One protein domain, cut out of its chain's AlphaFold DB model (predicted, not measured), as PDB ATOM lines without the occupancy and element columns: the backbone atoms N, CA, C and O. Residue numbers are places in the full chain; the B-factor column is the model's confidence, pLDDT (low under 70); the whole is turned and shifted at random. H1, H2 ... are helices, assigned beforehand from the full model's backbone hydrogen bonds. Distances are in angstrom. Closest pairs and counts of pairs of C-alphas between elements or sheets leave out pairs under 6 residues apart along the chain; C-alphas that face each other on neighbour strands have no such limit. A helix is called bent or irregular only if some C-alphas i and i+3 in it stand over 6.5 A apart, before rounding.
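Overview. This is residues 1036 to 1091 of the 1972 residues of the protein "ATP binding cassette sub family A" of Trichuris trichiura (UniProt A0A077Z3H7). Three short helices with their centres in a triangle make this small, elongated domain: H3 and H1 run the same way but are shifted along each other, so that the late part of H3 meets H1, and H2 runs back the opposite way over the two. A long loop folds back from the end of H2 to the beginning of H3, at the end of the domain away from the turn between H1 and H2. The printed part has 56 residues with three named helices, in the order H1, H2, H3, and no named strand; the class is all helix. It is compact, with a radius of gyration of the C-alphas of 10.6 A, and spans 31 by 18 by 17 A.

Along the chain. Find C-alpha 1076 at (4.448, 14.118, 3.237); from there H3, the longest helix, residues 1076 to 1088, runs 18.8 A to C-alpha 1088 at (14.651, 1.687, 12.902). Go back to C-alpha 1036 at (0.824, -2.753, 9.658), where H1, residues 1036 to 1044, begins; it is 12.0 A long from first to last C-alpha. H2, residues 1050 to 1060, is 16.9 A long. H2 is irregular, but only just: C-alphas 1050 and 1053 are 6.7 A apart, and its line is a rough one.

Arrangement. Begin at H3, and look at its residues 1085 to 1086: with these alone it touches H1. The closest C-alphas of the two, those of Leu 1038 and Val 1086, are 5.6 A apart. H1 and H3 run the same way at a shallow tilt of 26 degrees. Next, look from Leu 1038 to Cys 1054, where H1 touches H2; these are their closest C-alphas, at 6.4 A. H1 and H2 run opposite ways at a steep tilt of 49 degrees. H2 and H3 are close but not clearly touching, with the closest C-alphas, those of Ile 1057 and Ala 1085, 6.6 A apart; they run opposite ways at a steep tilt of 41 degrees. In the backbones of H1 and H3 every O i to N i+4 pair is within hydrogen-bond range, and in H2 5 of 7 are.

Size, cuts and confidence. The two C-alphas farthest apart, those of Arg 1048 and Ser 1075, are 30.9 A apart. The printed part has no cut. The link from H1 to H2 is tight, with 5 residues, and the link from H2 to H3 is long, with the 15 residues 1061 to 1075. The mean pLDDT of the printed part is 80.7, and you will find the residues under 70 at 1047 to 1052.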
ATOM      1  N   GLU A1036       0.507  -1.646  10.578       90.50
ATOM      2  CA  GLU A1036       0.824  -2.753   9.658       90.50
ATOM      3  C   GLU A1036       2.205  -2.606   9.015       90.50
ATOM      4  O   GLU A1036       2.915  -3.598   8.895       90.50
ATOM      5  N   HIS A1037       2.620  -1.390   8.637       89.69
ATOM      6  CA  HIS A1037       3.965  -1.160   8.095       89.69
ATOM      7  C   HIS A1037       5.055  -1.607   9.067       89.69
ATOM      8  O   HIS A1037       6.004  -2.279   8.668       89.69
ATOM      9  N   LEU A1038       4.944  -1.203  10.332       88.17
ATOM     10  CA  LEU A1038       5.994  -1.446  11.316       88.17
ATOM     11  C   LEU A1038       6.068  -2.935  11.671       88.17
ATOM     12  O   LEU A1038       7.158  -3.496  11.630       88.17
ATOM     13  N   ASP A1039       4.923  -3.596  11.875       86.33
ATOM     14  CA  ASP A1039       4.842  -5.053  12.069       86.33
ATOM     15  C   ASP A1039       5.383  -5.825  10.844       86.33
ATOM     16  O   ASP A1039       6.205  -6.731  10.978       86.33
ATOM     17  N   PHE A1040       5.024  -5.413   9.620       87.13
ATOM     18  CA  PHE A1040       5.525  -6.030   8.387       87.13
ATOM     19  C   PHE A1040       7.057  -5.981   8.281       87.13
ATOM     20  O   PHE A1040       7.695  -7.014   8.070       87.13
ATOM     21  N   TYR A1041       7.669  -4.806   8.467       83.26
ATOM     22  CA  TYR A1041       9.127  -4.669   8.384       83.26
ATOM     23  C   TYR A1041       9.861  -5.297   9.579       83.26
ATOM     24  O   TYR A1041      10.981  -5.783   9.411       83.26
ATOM     25  N   GLN A1042       9.226  -5.365  10.754       83.05
ATOM     26  CA  GLN A1042       9.744  -6.084  11.919       83.05
ATOM     27  C   GLN A1042       9.846  -7.592  11.670       83.05
ATOM     28  O   GLN A1042      10.873  -8.207  11.967       83.05
ATOM     29  N   ARG A1043       8.789  -8.184  11.095       82.32
ATOM     30  CA  ARG A1043       8.770  -9.596  10.685       82.32
ATOM     31  C   ARG A1043       9.786  -9.858   9.580       82.32
ATOM     32  O   ARG A1043      10.525 -10.832   9.668       82.32
ATOM     33  N   LEU A1044       9.864  -8.970   8.586       79.35
ATOM     34  CA  LEU A1044      10.771  -9.109   7.445       79.35
ATOM     35  C   LEU A1044      12.252  -9.171   7.857       79.35
ATOM     36  O   LEU A1044      13.018  -9.919   7.258       79.35
ATOM     37  N   ARG A1045      12.639  -8.413   8.889       73.42
ATOM     38  CA  ARG A1045      13.996  -8.412   9.461       73.42
ATOM     39  C   ARG A1045      14.200  -9.414  10.614       73.42
ATOM     40  O   ARG A1045      15.271  -9.442  11.206       73.42
ATOM     41  N   GLY A1046      13.206 -10.247  10.940       70.83
ATOM     42  CA  GLY A1046      13.361 -11.370  11.877       70.83
ATOM     43  C   GLY A1046      13.419 -11.018  13.373       70.83
ATOM     44  O   GLY A1046      13.952 -11.795  14.167       70.83
ATOM     45  N   CYS A1047      12.882  -9.872  13.796       67.65
ATOM     46  CA  CYS A1047      13.040  -9.387  15.172       67.65
ATOM     47  C   CYS A1047      12.176 -10.137  16.206       67.65
ATOM     48  O   CYS A1047      10.953 -10.218  16.086       67.65
ATOM     49  N   ARG A1048      12.817 -10.658  17.267       63.29
ATOM     50  CA  ARG A1048      12.178 -11.516  18.291       63.29
ATOM     51  C   ARG A1048      11.226 -10.768  19.245       63.29
ATOM     52  O   ARG A1048      10.179 -11.312  19.587       63.29
ATOM     53  N   ASN A1049      11.525  -9.522  19.630       62.94
ATOM     54  CA  ASN A1049      10.691  -8.725  20.549       62.94
ATOM     55  C   ASN A1049       9.540  -8.006  19.821       62.94
ATOM     56  O   ASN A1049       9.611  -6.814  19.523       62.94
ATOM     57  N   ARG A1050       8.469  -8.755  19.529       60.99
ATOM     58  CA  ARG A1050       7.388  -8.368  18.599       60.99
ATOM     59  C   ARG A1050       6.591  -7.116  19.013       60.99
ATOM     60  O   ARG A1050       6.532  -6.148  18.267       60.99
ATOM     61  N   SER A1051       5.958  -7.090  20.185       62.30
ATOM     62  CA  SER A1051       4.899  -6.100  20.470       62.30
ATOM     63  C   SER A1051       5.373  -4.758  21.050       62.30
ATOM     64  O   SER A1051       4.781  -3.723  20.740       62.30
ATOM     65  N   MET A1052       6.413  -4.751  21.892       64.43
ATOM     66  CA  MET A1052       6.821  -3.548  22.633       64.43
ATOM     67  C   MET A1052       7.596  -2.541  21.772       64.43
ATOM     68  O   MET A1052       7.245  -1.364  21.783       64.43
ATOM     69  N   ALA A1053       8.563  -2.998  20.967       70.33
ATOM     70  CA  ALA A1053       9.402  -2.126  20.133       70.33
ATOM     71  C   ALA A1053       8.590  -1.307  19.109       70.33
ATOM     72  O   ALA A1053       8.834  -0.119  18.908       70.33
ATOM     73  N   CYS A1054       7.559  -1.908  18.505       74.75
ATOM     74  CA  CYS A1054       6.646  -1.169  17.634       74.75
ATOM     75  C   CYS A1054       5.862  -0.091  18.401       74.75
ATOM     76  O   CYS A1054       5.700   1.016  17.896       74.75
ATOM     77  N   ARG A1055       5.383  -0.372  19.622       78.68
ATOM     78  CA  ARG A1055       4.633   0.617  20.419       78.68
ATOM     79  C   ARG A1055       5.513   1.779  20.882       78.68
ATOM     80  O   ARG A1055       5.070   2.919  20.750       78.68
ATOM     81  N   SER A1056       6.732   1.518  21.365       80.16
ATOM     82  CA  SER A1056       7.656   2.581  21.789       80.16
ATOM     83  C   SER A1056       8.002   3.507  20.625       80.16
ATOM     84  O   SER A1056       7.794   4.712  20.729       80.16
ATOM     85  N   ILE A1057       8.371   2.958  19.463       81.35
ATOM     86  CA  ILE A1057       8.740   3.765  18.291       81.35
ATOM     87  C   ILE A1057       7.550   4.584  17.764       81.35
ATOM     88  O   ILE A1057       7.724   5.749  17.404       81.35
ATOM     89  N   ILE A1058       6.323   4.047  17.744       82.73
ATOM     90  CA  ILE A1058       5.126   4.824  17.351       82.73
ATOM     91  C   ILE A1058       4.863   5.976  18.340       82.73
ATOM     92  O   ILE A1058       4.452   7.064  17.922       82.73
ATOM     93  N   MET A1059       5.110   5.759  19.636       82.19
ATOM     94  CA  MET A1059       4.975   6.769  20.689       82.19
ATOM     95  C   MET A1059       6.047   7.863  20.570       82.19
ATOM     96  O   MET A1059       5.710   9.045  20.510       82.19
ATOM     97  N   GLU A1060       7.316   7.481  20.441       78.65
ATOM     98  CA  GLU A1060       8.476   8.378  20.343       78.65
ATOM     99  C   GLU A1060       8.482   9.216  19.058       78.65
ATOM    100  O   GLU A1060       8.855  10.391  19.079       78.65
ATOM    101  N   THR A1061       8.024   8.645  17.941       76.68
ATOM    102  CA  THR A1061       7.915   9.352  16.652       76.68
ATOM    103  C   THR A1061       6.657  10.220  16.527       76.68
ATOM    104  O   THR A1061       6.493  10.925  15.528       76.68
ATOM    105  N   GLY A1062       5.761  10.200  17.522       79.28
ATOM    106  CA  GLY A1062       4.511  10.969  17.516       79.28
ATOM    107  C   GLY A1062       3.451  10.445  16.538       79.28
ATOM    108  O   GLY A1062       2.538  11.182  16.162       79.28
ATOM    109  N   LEU A1063       3.554   9.185  16.106       83.87
ATOM    110  CA  LEU A1063       2.647   8.566  15.133       83.87
ATOM    111  C   LEU A1063       1.423   7.874  15.764       83.87
ATOM    112  O   LEU A1063       0.560   7.409  15.022       83.87
ATOM    113  N   MET A1064       1.291   7.836  17.098       82.17
ATOM    114  CA  MET A1064       0.185   7.153  17.806       82.17
ATOM    115  C   MET A1064      -1.208   7.537  17.290       82.17
ATOM    116  O   MET A1064      -2.010   6.654  16.980       82.17
ATOM    117  N   ALA A1065      -1.470   8.836  17.108       80.99
ATOM    118  CA  ALA A1065      -2.745   9.355  16.596       80.99
ATOM    119  C   ALA A1065      -3.054   8.940  15.140       80.99
ATOM    120  O   ALA A1065      -4.193   9.042  14.695       80.99
ATOM    121  N   PHE A1066      -2.050   8.462  14.401       84.16
ATOM    122  CA  PHE A1066      -2.155   8.024  13.008       84.16
ATOM    123  C   PHE A1066      -1.915   6.514  12.847       84.16
ATOM    124  O   PHE A1066      -1.833   6.029  11.723       84.16
ATOM    125  N   SER A1067      -1.818   5.761  13.949       84.46
ATOM    126  CA  SER A1067      -1.472   4.331  13.960       84.46
ATOM    127  C   SER A1067      -2.410   3.453  13.115       84.46
ATOM    128  O   SER A1067      -1.944   2.531  12.444       84.46
ATOM    129  N   SER A1068      -3.707   3.775  13.096       85.30
ATOM    130  CA  SER A1068      -4.755   3.133  12.284       85.30
ATOM    131  C   SER A1068      -4.975   3.781  10.909       85.30
ATOM    132  O   SER A1068      -5.774   3.291  10.112       85.30
ATOM    133  N   VAL A1069      -4.288   4.884  10.600       87.39
ATOM    134  CA  VAL A1069      -4.451   5.608   9.334       87.39
ATOM    135  C   VAL A1069      -3.586   4.953   8.256       87.39
ATOM    136  O   VAL A1069      -2.407   4.662   8.471       87.39
ATOM    137  N   ARG A1070      -4.168   4.733   7.070       88.45
ATOM    138  CA  ARG A1070      -3.449   4.225   5.888       88.45
ATOM    139  C   ARG A1070      -2.358   5.200   5.462       88.45
ATOM    140  O   ARG A1070      -2.608   6.407   5.385       88.45
ATOM    141  N   ALA A1071      -1.178   4.694   5.110       85.61
ATOM    142  CA  ALA A1071      -0.042   5.546   4.768       85.61
ATOM    143  C   ALA A1071      -0.331   6.486   3.586       85.61
ATOM    144  O   ALA A1071       0.188   7.598   3.566       85.61
ATOM    145  N   GLY A1072      -1.206   6.106   2.646       81.17
ATOM    146  CA  GLY A1072      -1.662   6.966   1.549       81.17
ATOM    147  C   GLY A1072      -2.214   8.318   2.022       81.17
ATOM    148  O   GLY A1072      -1.833   9.348   1.460       81.17
ATOM    149  N   CYS A1073      -3.002   8.319   3.104       84.12
ATOM    150  CA  CYS A1073      -3.660   9.493   3.688       84.12
ATOM    151  C   CYS A1073      -2.739  10.368   4.562       84.12
ATOM    152  O   CYS A1073      -3.139  11.453   4.984       84.12
ATOM    153  N   LEU A1074      -1.514   9.919   4.853       82.57
ATOM    154  CA  LEU A1074      -0.555  10.685   5.646       82.57
ATOM    155  C   LEU A1074      -0.004  11.886   4.868       82.57
ATOM    156  O   LEU A1074       0.291  11.804   3.670       82.57
ATOM    157  N   SER A1075       0.244  12.989   5.580       80.79
ATOM    158  CA  SER A1075       1.008  14.113   5.026       80.79
ATOM    159  C   SER A1075       2.426  13.675   4.627       80.79
ATOM    160  O   SER A1075       2.987  12.756   5.222       80.79
ATOM    161  N   ILE A1076       3.055  14.375   3.675       77.14
ATOM    162  CA  ILE A1076       4.448  14.118   3.237       77.14
ATOM    163  C   ILE A1076       5.420  14.052   4.436       77.14
ATOM    164  O   ILE A1076       6.349  13.249   4.460       77.14
ATOM    165  N   GLN A1077       5.162  14.856   5.469       80.60
ATOM    166  CA  GLN A1077       5.958  14.912   6.698       80.60
ATOM    167  C   GLN A1077       5.784  13.654   7.553       80.60
ATOM    168  O   GLN A1077       6.767  13.084   8.012       80.60
ATOM    169  N   MET A1078       4.547  13.186   7.716       86.11
ATOM    170  CA  MET A1078       4.243  11.933   8.417       86.11
ATOM    171  C   MET A1078       4.747  10.712   7.640       86.11
ATOM    172  O   MET A1078       5.267   9.792   8.257       86.11
ATOM    173  N   LYS A1079       4.697  10.730   6.298       85.87
ATOM    174  CA  LYS A1079       5.333   9.709   5.444       85.87
ATOM    175  C   LYS A1079       6.843   9.636   5.695       85.87
ATOM    176  O   LYS A1079       7.383   8.545   5.827       85.87
ATOM    177  N   ARG A1080       7.530  10.776   5.847       86.06
ATOM    178  CA  ARG A1080       8.971  10.791   6.165       86.06
ATOM    179  C   ARG A1080       9.275  10.217   7.547       86.06
ATOM    180  O   ARG A1080      10.197   9.421   7.675       86.06
ATOM    181  N   ILE A1081       8.473  10.567   8.551       88.35
ATOM    182  CA  ILE A1081       8.599  10.026   9.912       88.35
ATOM    183  C   ILE A1081       8.326   8.511   9.923       88.35
ATOM    184  O   ILE A1081       9.122   7.765  10.482       88.35
ATOM    185  N   LEU A1082       7.281   8.037   9.231       90.05
ATOM    186  CA  LEU A1082       6.978   6.607   9.086       90.05
ATOM    187  C   LEU A1082       8.124   5.841   8.413       90.05
ATOM    188  O   LEU A1082       8.476   4.752   8.848       90.05
ATOM    189  N   GLN A1083       8.738   6.413   7.376       88.63
ATOM    190  CA  GLN A1083       9.873   5.799   6.687       88.63
ATOM    191  C   GLN A1083      11.120   5.675   7.580       88.63
ATOM    192  O   GLN A1083      11.868   4.704   7.468       88.63
ATOM    193  N   ILE A1084      11.346   6.650   8.464       88.72
ATOM    194  CA  ILE A1084      12.423   6.607   9.460       88.72
ATOM    195  C   ILE A1084      12.098   5.558  10.531       88.72
ATOM    196  O   ILE A1084      12.948   4.721  10.824       88.72
ATOM    197  N   ALA A1085      10.858   5.530  11.033       88.43
ATOM    198  CA  ALA A1085      10.388   4.516  11.974       88.43
ATOM    199  C   ALA A1085      10.605   3.097  11.420       88.43
ATOM    200  O   ALA A1085      11.271   2.298  12.067       88.43
ATOM    201  N   VAL A1086      10.150   2.825  10.188       87.07
ATOM    202  CA  VAL A1086      10.332   1.548   9.464       87.07
ATOM    203  C   VAL A1086      11.801   1.120   9.379       87.07
ATOM    204  O   VAL A1086      12.105  -0.057   9.566       87.07
ATOM    205  N   ALA A1087      12.724   2.050   9.126       84.30
ATOM    206  CA  ALA A1087      14.145   1.722   9.070       84.30
ATOM    207  C   ALA A1087      14.704   1.275  10.436       84.30
ATOM    208  O   ALA A1087      15.655   0.495  10.460       84.30
ATOM    209  N   ILE A1088      14.109   1.741  11.537       84.31
ATOM    210  CA  ILE A1088      14.651   1.687  12.902       84.31
ATOM    211  C   ILE A1088      13.986   0.612  13.786       84.31
ATOM    212  O   ILE A1088      14.594   0.193  14.765       84.31
ATOM    213  N   VAL A1089      12.816   0.074  13.403       82.25
ATOM    214  CA  VAL A1089      12.052  -0.956  14.163       82.25
ATOM    215  C   VAL A1089      12.884  -2.138  14.676       82.25
ATOM    216  O   VAL A1089      12.550  -2.733  15.698       82.25
ATOM    217  N   CYS A1090      13.951  -2.490  13.964       72.58
ATOM    218  CA  CYS A1090      14.747  -3.689  14.202       72.58
ATOM    219  C   CYS A1090      16.161  -3.435  14.739       72.58
ATOM    220  O   CYS A1090      17.033  -4.271  14.546       72.58
ATOM    221  N   ASP A1091      16.375  -2.287  15.386       75.42
ATOM    222  CA  ASP A1091      17.535  -1.998  16.242       75.42
ATOM    223  C   ASP A1091      18.912  -2.446  15.696       75.42
ATOM    224  O   ASP A1091      19.683  -3.156  16.341       75.42
TER     225      ASP A1091